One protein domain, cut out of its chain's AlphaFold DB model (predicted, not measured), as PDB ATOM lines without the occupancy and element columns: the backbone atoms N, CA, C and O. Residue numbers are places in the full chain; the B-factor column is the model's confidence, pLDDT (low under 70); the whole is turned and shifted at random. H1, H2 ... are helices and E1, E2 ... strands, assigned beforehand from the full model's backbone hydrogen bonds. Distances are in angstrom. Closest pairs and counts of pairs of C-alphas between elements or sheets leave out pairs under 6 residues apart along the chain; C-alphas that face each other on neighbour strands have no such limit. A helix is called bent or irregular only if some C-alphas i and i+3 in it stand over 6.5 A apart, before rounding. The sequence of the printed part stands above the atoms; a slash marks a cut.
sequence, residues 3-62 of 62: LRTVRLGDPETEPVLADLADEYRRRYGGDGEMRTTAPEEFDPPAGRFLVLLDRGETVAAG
ATOM      1  N   LEU A   3     164.313 259.601 157.466       95.88
ATOM      2  CA  LEU A   3     165.613 260.196 157.782       95.88
ATOM      3  C   LEU A   3     165.550 260.847 159.167       95.88
ATOM      4  O   LEU A   3     164.659 261.665 159.411       95.88
ATOM      5  N   ARG A   4     166.492 260.522 160.056       95.62
ATOM      6  CA  ARG A   4     166.588 261.123 161.397       95.62
ATOM      7  C   ARG A   4     167.932 261.786 161.618       95.62
ATOM      8  O   ARG A   4     168.936 261.374 161.054       95.62
ATOM      9  N   THR A   5     167.926 262.822 162.449       95.25
ATOM     10  CA  THR A   5     169.140 263.436 162.988       95.25
ATOM     11  C   THR A   5     169.450 262.810 164.337       95.25
ATOM     12  O   THR A   5     168.585 262.830 165.211       95.25
ATOM     13  N   VAL A   6     170.666 262.299 164.494       94.44
ATOM     14  CA  VAL A   6     171.166 261.663 165.723       94.44
ATOM     15  C   VAL A   6     172.595 262.154 165.988       94.44
ATOM     16  O   VAL A   6     173.135 262.942 165.208       94.44
ATOM     17  N   ARG A   7     173.214 261.748 167.095       93.38
ATOM     18  CA  ARG A   7     174.655 261.921 167.328       93.38
ATOM     19  C   ARG A   7     175.403 260.689 166.840       93.38
ATOM     20  O   ARG A   7     174.914 259.577 166.994       93.38
ATOM     21  N   LEU A   8     176.626 260.876 166.338       91.06
ATOM     22  CA  LEU A   8     177.507 259.755 165.982       91.06
ATOM     23  C   LEU A   8     177.765 258.812 167.176       91.06
ATOM     24  O   LEU A   8     178.006 257.632 166.984       91.06
ATOM     25  N   GLY A   9     177.726 259.334 168.406       88.50
ATOM     26  CA  GLY A   9     177.896 258.545 169.630       88.50
ATOM     27  C   GLY A   9     176.610 257.934 170.198       88.50
ATOM     28  O   GLY A   9     176.668 257.348 171.277       88.50
ATOM     29  N   ASP A  10     175.454 258.095 169.543       91.75
ATOM     30  CA  ASP A  10     174.204 257.517 170.043       91.75
ATOM     31  C   ASP A  10     174.193 255.988 169.833       91.75
ATOM     32  O   ASP A  10     174.581 255.522 168.755       91.75
ATOM     33  N   PRO A  11     173.680 255.187 170.793       88.88
ATOM     34  CA  PRO A  11     173.675 253.722 170.693       88.88
ATOM     35  C   PRO A  11     172.989 253.163 169.436       88.88
ATOM     36  O   PRO A  11     173.331 252.083 168.964       88.88
ATOM     37  N   GLU A  12     172.024 253.890 168.863       85.69
ATOM     38  CA  GLU A  12     171.321 253.477 167.636       85.69
ATOM     39  C   GLU A  12     172.210 253.474 166.379       85.69
ATOM     40  O   GLU A  12     171.841 252.880 165.363       85.69
ATOM     41  N   THR A  13     173.380 254.113 166.444       88.62
ATOM     42  CA  THR A  13     174.360 254.164 165.349       88.62
ATOM     43  C   THR A  13     175.398 253.040 165.423       88.62
ATOM     44  O   THR A  13     176.024 252.728 164.411       88.62
ATOM     45  N   GLU A  14     175.558 252.378 166.577       87.62
ATOM     46  CA  GLU A  14     176.579 251.340 166.775       87.62
ATOM     47  C   GLU A  14     176.512 250.207 165.733       87.62
ATOM     48  O   GLU A  14     177.564 249.870 165.182       87.62
ATOM     49  N   PRO A  15     175.332 249.637 165.392       88.31
ATOM     50  CA  PRO A  15     175.272 248.514 164.455       88.31
ATOM     51  C   PRO A  15     175.740 248.894 163.047       88.31
ATOM     52  O   PRO A  15     176.577 248.210 162.464       88.31
ATOM     53  N   VAL A  16     175.255 250.024 162.521       88.06
ATOM     54  CA  VAL A  16     175.589 250.469 161.159       88.06
ATOM     55  C   VAL A  16     177.054 250.903 161.049       88.06
ATOM     56  O   VAL A  16     177.692 250.657 160.028       88.06
ATOM     57  N   LEU A  17     177.619 251.494 162.109       88.12
ATOM     58  CA  LEU A  17     179.035 251.859 162.155       88.12
ATOM     59  C   LEU A  17     179.943 250.627 162.232       88.12
ATOM     60  O   LEU A  17     180.985 250.601 161.577       88.12
ATOM     61  N   ALA A  18     179.548 249.597 162.987       87.56
ATOM     62  CA  ALA A  18     180.275 248.332 163.041       87.56
ATOM     63  C   ALA A  18     180.278 247.624 161.677       87.56
ATOM     64  O   ALA A  18     181.341 247.215 161.196       87.56
ATOM     65  N   ASP A  19     179.119 247.552 161.018       88.88
ATOM     66  CA  ASP A  19     178.984 246.959 159.684       88.88
ATOM     67  C   ASP A  19     179.829 247.700 158.640       88.88
ATOM     68  O   ASP A  19     180.527 247.069 157.835       88.88
ATOM     69  N   LEU A  20     179.820 249.035 158.688       87.06
ATOM     70  CA  LEU A  20     180.617 249.891 157.813       87.06
ATOM     71  C   LEU A  20     182.126 249.713 158.066       87.06
ATOM     72  O   LEU A  20     182.894 249.572 157.110       87.06
ATOM     73  N   ALA A  21     182.560 249.628 159.327       86.00
ATOM     74  CA  ALA A  21     183.959 249.369 159.678       86.00
ATOM     75  C   ALA A  21     184.436 247.995 159.184       86.00
ATOM     76  O   ALA A  21     185.549 247.853 158.664       86.00
ATOM     77  N   ASP A  22     183.592 246.973 159.309       88.44
ATOM     78  CA  ASP A  22     183.870 245.638 158.793       88.44
ATOM     79  C   ASP A  22     183.909 245.611 157.258       88.44
ATOM     80  O   ASP A  22     184.769 244.951 156.668       88.44
ATOM     81  N   GLU A  23     183.021 246.345 156.588       88.38
ATOM     82  CA  GLU A  23     183.032 246.504 155.134       88.38
ATOM     83  C   GLU A  23     184.309 247.194 154.643       88.38
ATOM     84  O   GLU A  23     184.945 246.698 153.707       88.38
ATOM     85  N   TYR A  24     184.726 248.276 155.304       86.44
ATOM     86  CA  TYR A  24     185.968 248.985 154.998       86.44
ATOM     87  C   TYR A  24     187.184 248.083 155.180       86.44
ATOM     88  O   TYR A  24     188.023 247.987 154.281       86.44
ATOM     89  N   ARG A  25     187.235 247.323 156.279       87.50
ATOM     90  CA  ARG A  25     188.312 246.361 156.526       87.50
ATOM     91  C   ARG A  25     188.382 245.299 155.432       87.50
ATOM     92  O   ARG A  25     189.470 244.995 154.947       87.50
ATOM     93  N   ARG A  26     187.232 244.757 155.009       90.19
ATOM     94  CA  ARG A  26     187.145 243.745 153.942       90.19
ATOM     95  C   ARG A  26     187.543 244.290 152.569       90.19
ATOM     96  O   ARG A  26     188.197 243.577 151.817       90.19
ATOM     97  N   ARG A  27     187.128 245.513 152.223       90.94
ATOM     98  CA  ARG A  27     187.361 246.097 150.889       90.94
ATOM     99  C   ARG A  27     188.724 246.754 150.738       90.94
ATOM    100  O   ARG A  27     189.323 246.650 149.674       90.94
ATOM    101  N   TYR A  28     189.190 247.432 151.781       85.88
ATOM    102  CA  TYR A  28     190.344 248.327 151.712       85.88
ATOM    103  C   TYR A  28     191.506 247.893 152.614       85.88
ATOM    104  O   TYR A  28     192.558 248.524 152.592       85.88
ATOM    105  N   GLY A  29     191.356 246.807 153.382       82.69
ATOM    106  CA  GLY A  29     192.434 246.249 154.202       82.69
ATOM    107  C   GLY A  29     192.752 247.046 155.471       82.69
ATOM    108  O   GLY A  29     193.790 246.814 156.087       82.69
ATOM    109  N   GLY A  30     191.877 247.968 155.877       77.56
ATOM    110  CA  GLY A  30     192.031 248.787 157.076       77.56
ATOM    111  C   GLY A  30     190.723 249.458 157.488       77.56
ATOM    112  O   GLY A  30     189.724 249.393 156.779       77.56
ATOM    113  N   ASP A  31     190.741 250.099 158.648       65.94
ATOM    114  CA  ASP A  31     189.620 250.799 159.284       65.94
ATOM    115  C   ASP A  31     189.511 252.294 158.905       65.94
ATOM    116  O   ASP A  31     188.669 252.995 159.451       65.94
ATOM    117  N   GLY A  32     190.291 252.756 157.915       66.06
ATOM    118  CA  GLY A  32     190.076 253.998 157.146       66.06
ATOM    119  C   GLY A  32     189.758 255.282 157.935       66.06
ATOM    120  O   GLY A  32     190.092 255.409 159.111       66.06
ATOM    121  N   GLU A  33     189.109 256.244 157.258       61.22
ATOM    122  CA  GLU A  33     188.678 257.556 157.796       61.22
ATOM    123  C   GLU A  33     187.905 257.458 159.127       61.22
ATOM    124  O   GLU A  33     187.951 258.387 159.930       61.22
ATOM    125  N   MET A  34     187.283 256.311 159.428       64.62
ATOM    126  CA  MET A  34     186.520 256.089 160.664       64.62
ATOM    127  C   MET A  34     187.367 256.199 161.937       64.62
ATOM    128  O   MET A  34     186.834 256.521 162.993       64.62
ATOM    129  N   ARG A  35     188.684 255.951 161.868       61.66
ATOM    130  CA  ARG A  35     189.583 256.165 163.019       61.66
ATOM    131  C   ARG A  35     189.951 257.628 163.243       61.66
ATOM    132  O   ARG A  35     190.465 257.959 164.309       61.66
ATOM    133  N   THR A  36     189.827 258.456 162.210       68.00
ATOM    134  CA  THR A  36     190.361 259.823 162.198       68.00
ATOM    135  C   THR A  36     189.293 260.883 162.394       68.00
ATOM    136  O   THR A  36     189.647 261.999 162.758       68.00
ATOM    137  N   THR A  37     188.022 260.546 162.175       76.38
ATOM    138  CA  THR A  37     186.905 261.478 162.337       76.38
ATOM    139  C   THR A  37     186.472 261.567 163.795       76.38
ATOM    140  O   THR A  37     186.135 260.561 164.423       76.38
ATOM    141  N   ALA A  38     186.473 262.780 164.336       85.88
ATOM    142  CA  ALA A  38     185.989 263.063 165.676       85.88
ATOM    143  C   ALA A  38     184.451 263.230 165.658       85.88
ATOM    144  O   ALA A  38     183.927 263.879 164.748       85.88
ATOM    145  N   PRO A  39     183.695 262.678 166.629       86.56
ATOM    146  CA  PRO A  39     182.233 262.808 166.666       86.56
ATOM    147  C   PRO A  39     181.726 264.251 166.587       86.56
ATOM    148  O   PRO A  39     180.677 264.509 165.994       86.56
ATOM    149  N   GLU A  40     182.492 265.192 167.135       90.19
ATOM    150  CA  GLU A  40     182.166 266.614 167.197       90.19
ATOM    151  C   GLU A  40     182.146 267.281 165.812       90.19
ATOM    152  O   GLU A  40     181.539 268.339 165.645       90.19
ATOM    153  N   GLU A  41     182.755 266.664 164.793       90.81
ATOM    154  CA  GLU A  41     182.690 267.141 163.405       90.81
ATOM    155  C   GLU A  41     181.259 267.101 162.846       90.81
ATOM    156  O   GLU A  41     180.912 267.874 161.951       90.81
ATOM    157  N   PHE A  42     180.401 266.249 163.415       92.62
ATOM    158  CA  PHE A  42     178.992 266.125 163.049       92.62
ATOM    159  C   PHE A  42     178.049 266.883 163.988       92.62
ATOM    160  O   PHE A  42     176.826 266.795 163.843       92.62
ATOM    161  N   ASP A  43     178.583 267.637 164.947       92.12
ATOM    162  CA  ASP A  43     177.775 268.421 165.867       92.12
ATOM    163  C   ASP A  43     177.429 269.812 165.294       92.12
ATOM    164  O   ASP A  43     178.207 270.429 164.557       92.12
ATOM    165  N   PRO A  44     176.244 270.359 165.621       91.94
ATOM    166  CA  PRO A  44     175.877 271.707 165.233       91.94
ATOM    167  C   PRO A  44     176.821 272.732 165.885       91.94
ATOM    168  O   PRO A  44     177.334 272.506 166.982       91.94
ATOM    169  N   PRO A  45     176.997 273.911 165.262       93.06
ATOM    170  CA  PRO A  45     176.221 274.416 164.126       93.06
ATOM    171  C   PRO A  45     176.736 273.986 162.745       93.06
ATOM    172  O   PRO A  45     176.040 274.217 161.759       93.06
ATOM    173  N   ALA A  46     177.940 273.416 162.662       91.12
ATOM    174  CA  ALA A  46     178.619 273.163 161.392       91.12
ATOM    175  C   ALA A  46     178.356 271.759 160.825       91.12
ATOM    176  O   ALA A  46     178.439 271.580 159.612       91.12
ATOM    177  N   GLY A  47     178.014 270.800 161.685       93.38
ATOM    178  CA  GLY A  47     177.774 269.413 161.322       93.38
ATOM    179  C   GLY A  47     176.365 268.929 161.654       93.38
ATOM    180  O   GLY A  47     175.589 269.568 162.379       93.38
ATOM    181  N   ARG A  48     176.036 267.773 161.081       94.94
ATOM    182  CA  ARG A  48     174.874 266.970 161.449       94.94
ATOM    183  C   ARG A  48     175.120 265.525 161.038       94.94
ATOM    184  O   ARG A  48     175.469 265.304 159.887       94.94
ATOM    185  N   PHE A  49     174.863 264.579 161.938       94.00
ATOM    186  CA  PHE A  49     174.836 263.157 161.601       94.00
ATOM    187  C   PHE A  49     173.400 262.698 161.340       94.00
ATOM    188  O   PHE A  49     172.455 263.093 162.040       94.00
ATOM    189  N   LEU A  50     173.227 261.890 160.305       94.44
ATOM    190  CA  LEU A  50     171.945 261.419 159.820       94.44
ATOM    191  C   LEU A  50     171.932 259.897 159.755       94.44
ATOM    192  O   LEU A  50     172.917 259.262 159.394       94.44
ATOM    193  N   VAL A  51     170.768 259.320 160.033       94.06
ATOM    194  CA  VAL A  51     170.490 257.902 159.792       94.06
ATOM    195  C   VAL A  51     169.302 257.757 158.853       94.06
ATOM    196  O   VAL A  51     168.310 258.486 158.966       94.06
ATOM    197  N   LEU A  52     169.407 256.813 157.919       94.69
ATOM    198  CA  LEU A  52     168.301 256.362 157.085       94.69
ATOM    199  C   LEU A  52     167.739 255.076 157.676       94.69
ATOM    200  O   LEU A  52     168.443 254.077 157.811       94.69
ATOM    201  N   LEU A  53     166.447 255.102 157.970       93.31
ATOM    202  CA  LEU A  53     165.703 253.971 158.489       93.31
ATOM    203  C   LEU A  53     164.839 253.366 157.386       93.31
ATOM    204  O   LEU A  53     164.059 254.076 156.737       93.31
ATOM    205  N   ASP A  54     164.892 252.047 157.231       94.81
ATOM    206  CA  ASP A  54     163.868 251.287 156.521       94.81
ATOM    207  C   ASP A  54     163.175 250.324 157.485       94.81
ATOM    208  O   ASP A  54     163.813 249.544 158.175       94.81
ATOM    209  N   ARG A  55     161.846 250.426 157.589       94.38
ATOM    210  CA  ARG A  55     161.026 249.625 158.523       94.38
ATOM    211  C   ARG A  55     161.516 249.628 159.987       94.38
ATOM    212  O   ARG A  55     161.262 248.678 160.717       94.38
ATOM    213  N   GLY A  56     162.147 250.722 160.421       90.12
ATOM    214  CA  GLY A  56     162.663 250.893 161.784       90.12
ATOM    215  C   GLY A  56     164.090 250.381 162.000       90.12
ATOM    216  O   GLY A  56     164.598 250.515 163.107       90.12
ATOM    217  N   GLU A  57     164.732 249.841 160.966       89.56
ATOM    218  CA  GLU A  57     166.124 249.397 160.983       89.56
ATOM    219  C   GLU A  57     167.024 250.439 160.315       89.56
ATOM    220  O   GLU A  57     166.678 250.981 159.261       89.56
ATOM    221  N   THR A  58     168.171 250.734 160.927       91.12
ATOM    222  CA  THR A  58     169.167 251.653 160.364       91.12
ATOM    223  C   THR A  58     169.891 250.972 159.209       91.12
ATOM    224  O   THR A  58     170.623 250.012 159.419       91.12
ATOM    225  N   VAL A  59     169.705 251.483 157.992       90.62
ATOM    226  CA  VAL A  59     170.282 250.902 156.765       90.62
ATOM    227  C   VAL A  59     171.423 251.733 156.174       90.62
ATOM    228  O   VAL A  59     172.165 251.241 155.329       90.62
ATOM    229  N   ALA A  60     171.561 252.995 156.588       90.94
ATOM    230  CA  ALA A  60     172.679 253.867 156.222       90.94
ATOM    231  C   ALA A  60     172.862 254.980 157.263       90.94
ATOM    232  O   ALA A  60     171.898 255.360 157.935       90.94
ATOM    233  N   ALA A  61     174.074 255.526 157.354       90.75
ATOM    234  CA  ALA A  61     174.397 256.660 158.215       90.75
ATOM    235  C   ALA A  61     175.495 257.546 157.599       90.75
ATOM    236  O   ALA A  61     176.278 257.052 156.782       90.75
ATOM    237  N   GLY A  62     175.538 258.832 157.968       89.00
ATOM    238  CA  GLY A  62     176.534 259.797 157.482       89.00
ATOM    239  C   GLY A  62     176.316 261.228 157.946       89.00
ATOM    240  O   GLY A  62     175.214 261.535 158.452       89.00
TER     241      GLY A  62
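Overview. This is residues 3 to 62 of the 62 residues of the protein "GNAT family N-acetyltransferase" of Acidiferrimicrobium australe (UniProt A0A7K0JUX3). A small antiparallel sheet of three strands has one long helix, H1, over one face; residues 12 to 20 of H1 lie near the sheet, and the rest of the helix runs on past it. From the far end of H1 the chain folds back in an arc through two short helices, H2 and H3, to enter strand E2, beside which E1 and E3 lie on either side. The 60 printed residues hold three named helices and three named strands, in the order E1 H1 H2 H3 E2 E3, and the class is mixed, helices and strands. The sheet's order is E1, E2, E3. The whole is compact, with a radius of gyration of the C-alphas of 11.9 A, and flat in outline, spanning 32 by 29 by 15 A.

Arrangement. In the sheet, E2, residues 49 to 54, is the inner strand, with the edge strands E1, residues 3 to 6, and E3, residues 57 to 61. E1 and E2 are antiparallel at 138 degrees, with N 4 and O 51 within hydrogen-bond range at 2.9 A. E2 and E3 form a hairpin, antiparallel at 144 degrees, with N 52 and O 60 at 2.9 A and N 57 and O 54 at 3.0 A. H1, residues 11 to 28, is on one face of the sheet, in two layers, a helix on a sheet, at a height over the sheet of 10.1 A. It lies over E3, and the C-alphas of Val 16 and Thr 58, their closest, are 6.6 A apart. On the local plane it stands at 58 degrees to E3, slantwise to the strands, only just short of across. H1 is irregular, with C-alphas 12 and 15 lying 7.1 A apart. H2, residues 32 to 35, is not on the sheet; it only just touches H1, through residues 21 to 25 of H1 alone, with 3 pairs of C-alphas within 8 A, the closest those of Tyr 24 and Gly 32 at 6.8 A. H3, residues 39 to 42, only grazes the sheet; its closest C-alphas to E2 are those of Phe 42 and Phe 49, 5.3 A apart. H1 and H3 are apart. In H1, 12 of 14 O i to N i+4 pairs are within hydrogen-bond range; H2 and H3 are too short for such a pair.

Along the chain. E1 begins at C-alpha 3, (165.613, 260.196, 157.782). H1 is 25.8 A long and ends at C-alpha 28, (190.344, 248.327, 151.712). H2 and H3 have four residues each. E2 is 16.9 A long and E3 11.4 A, ending at C-alpha 61, (174.397, 256.660, 158.215).

Size, cuts and confidence. The C-alphas farthest apart, those of Arg 26 and Pro 45, are 34.1 A apart. The printed part has no cut and no long link. Mean pLDDT of the printed part is 87.5; residues 31 to 36 are under 70.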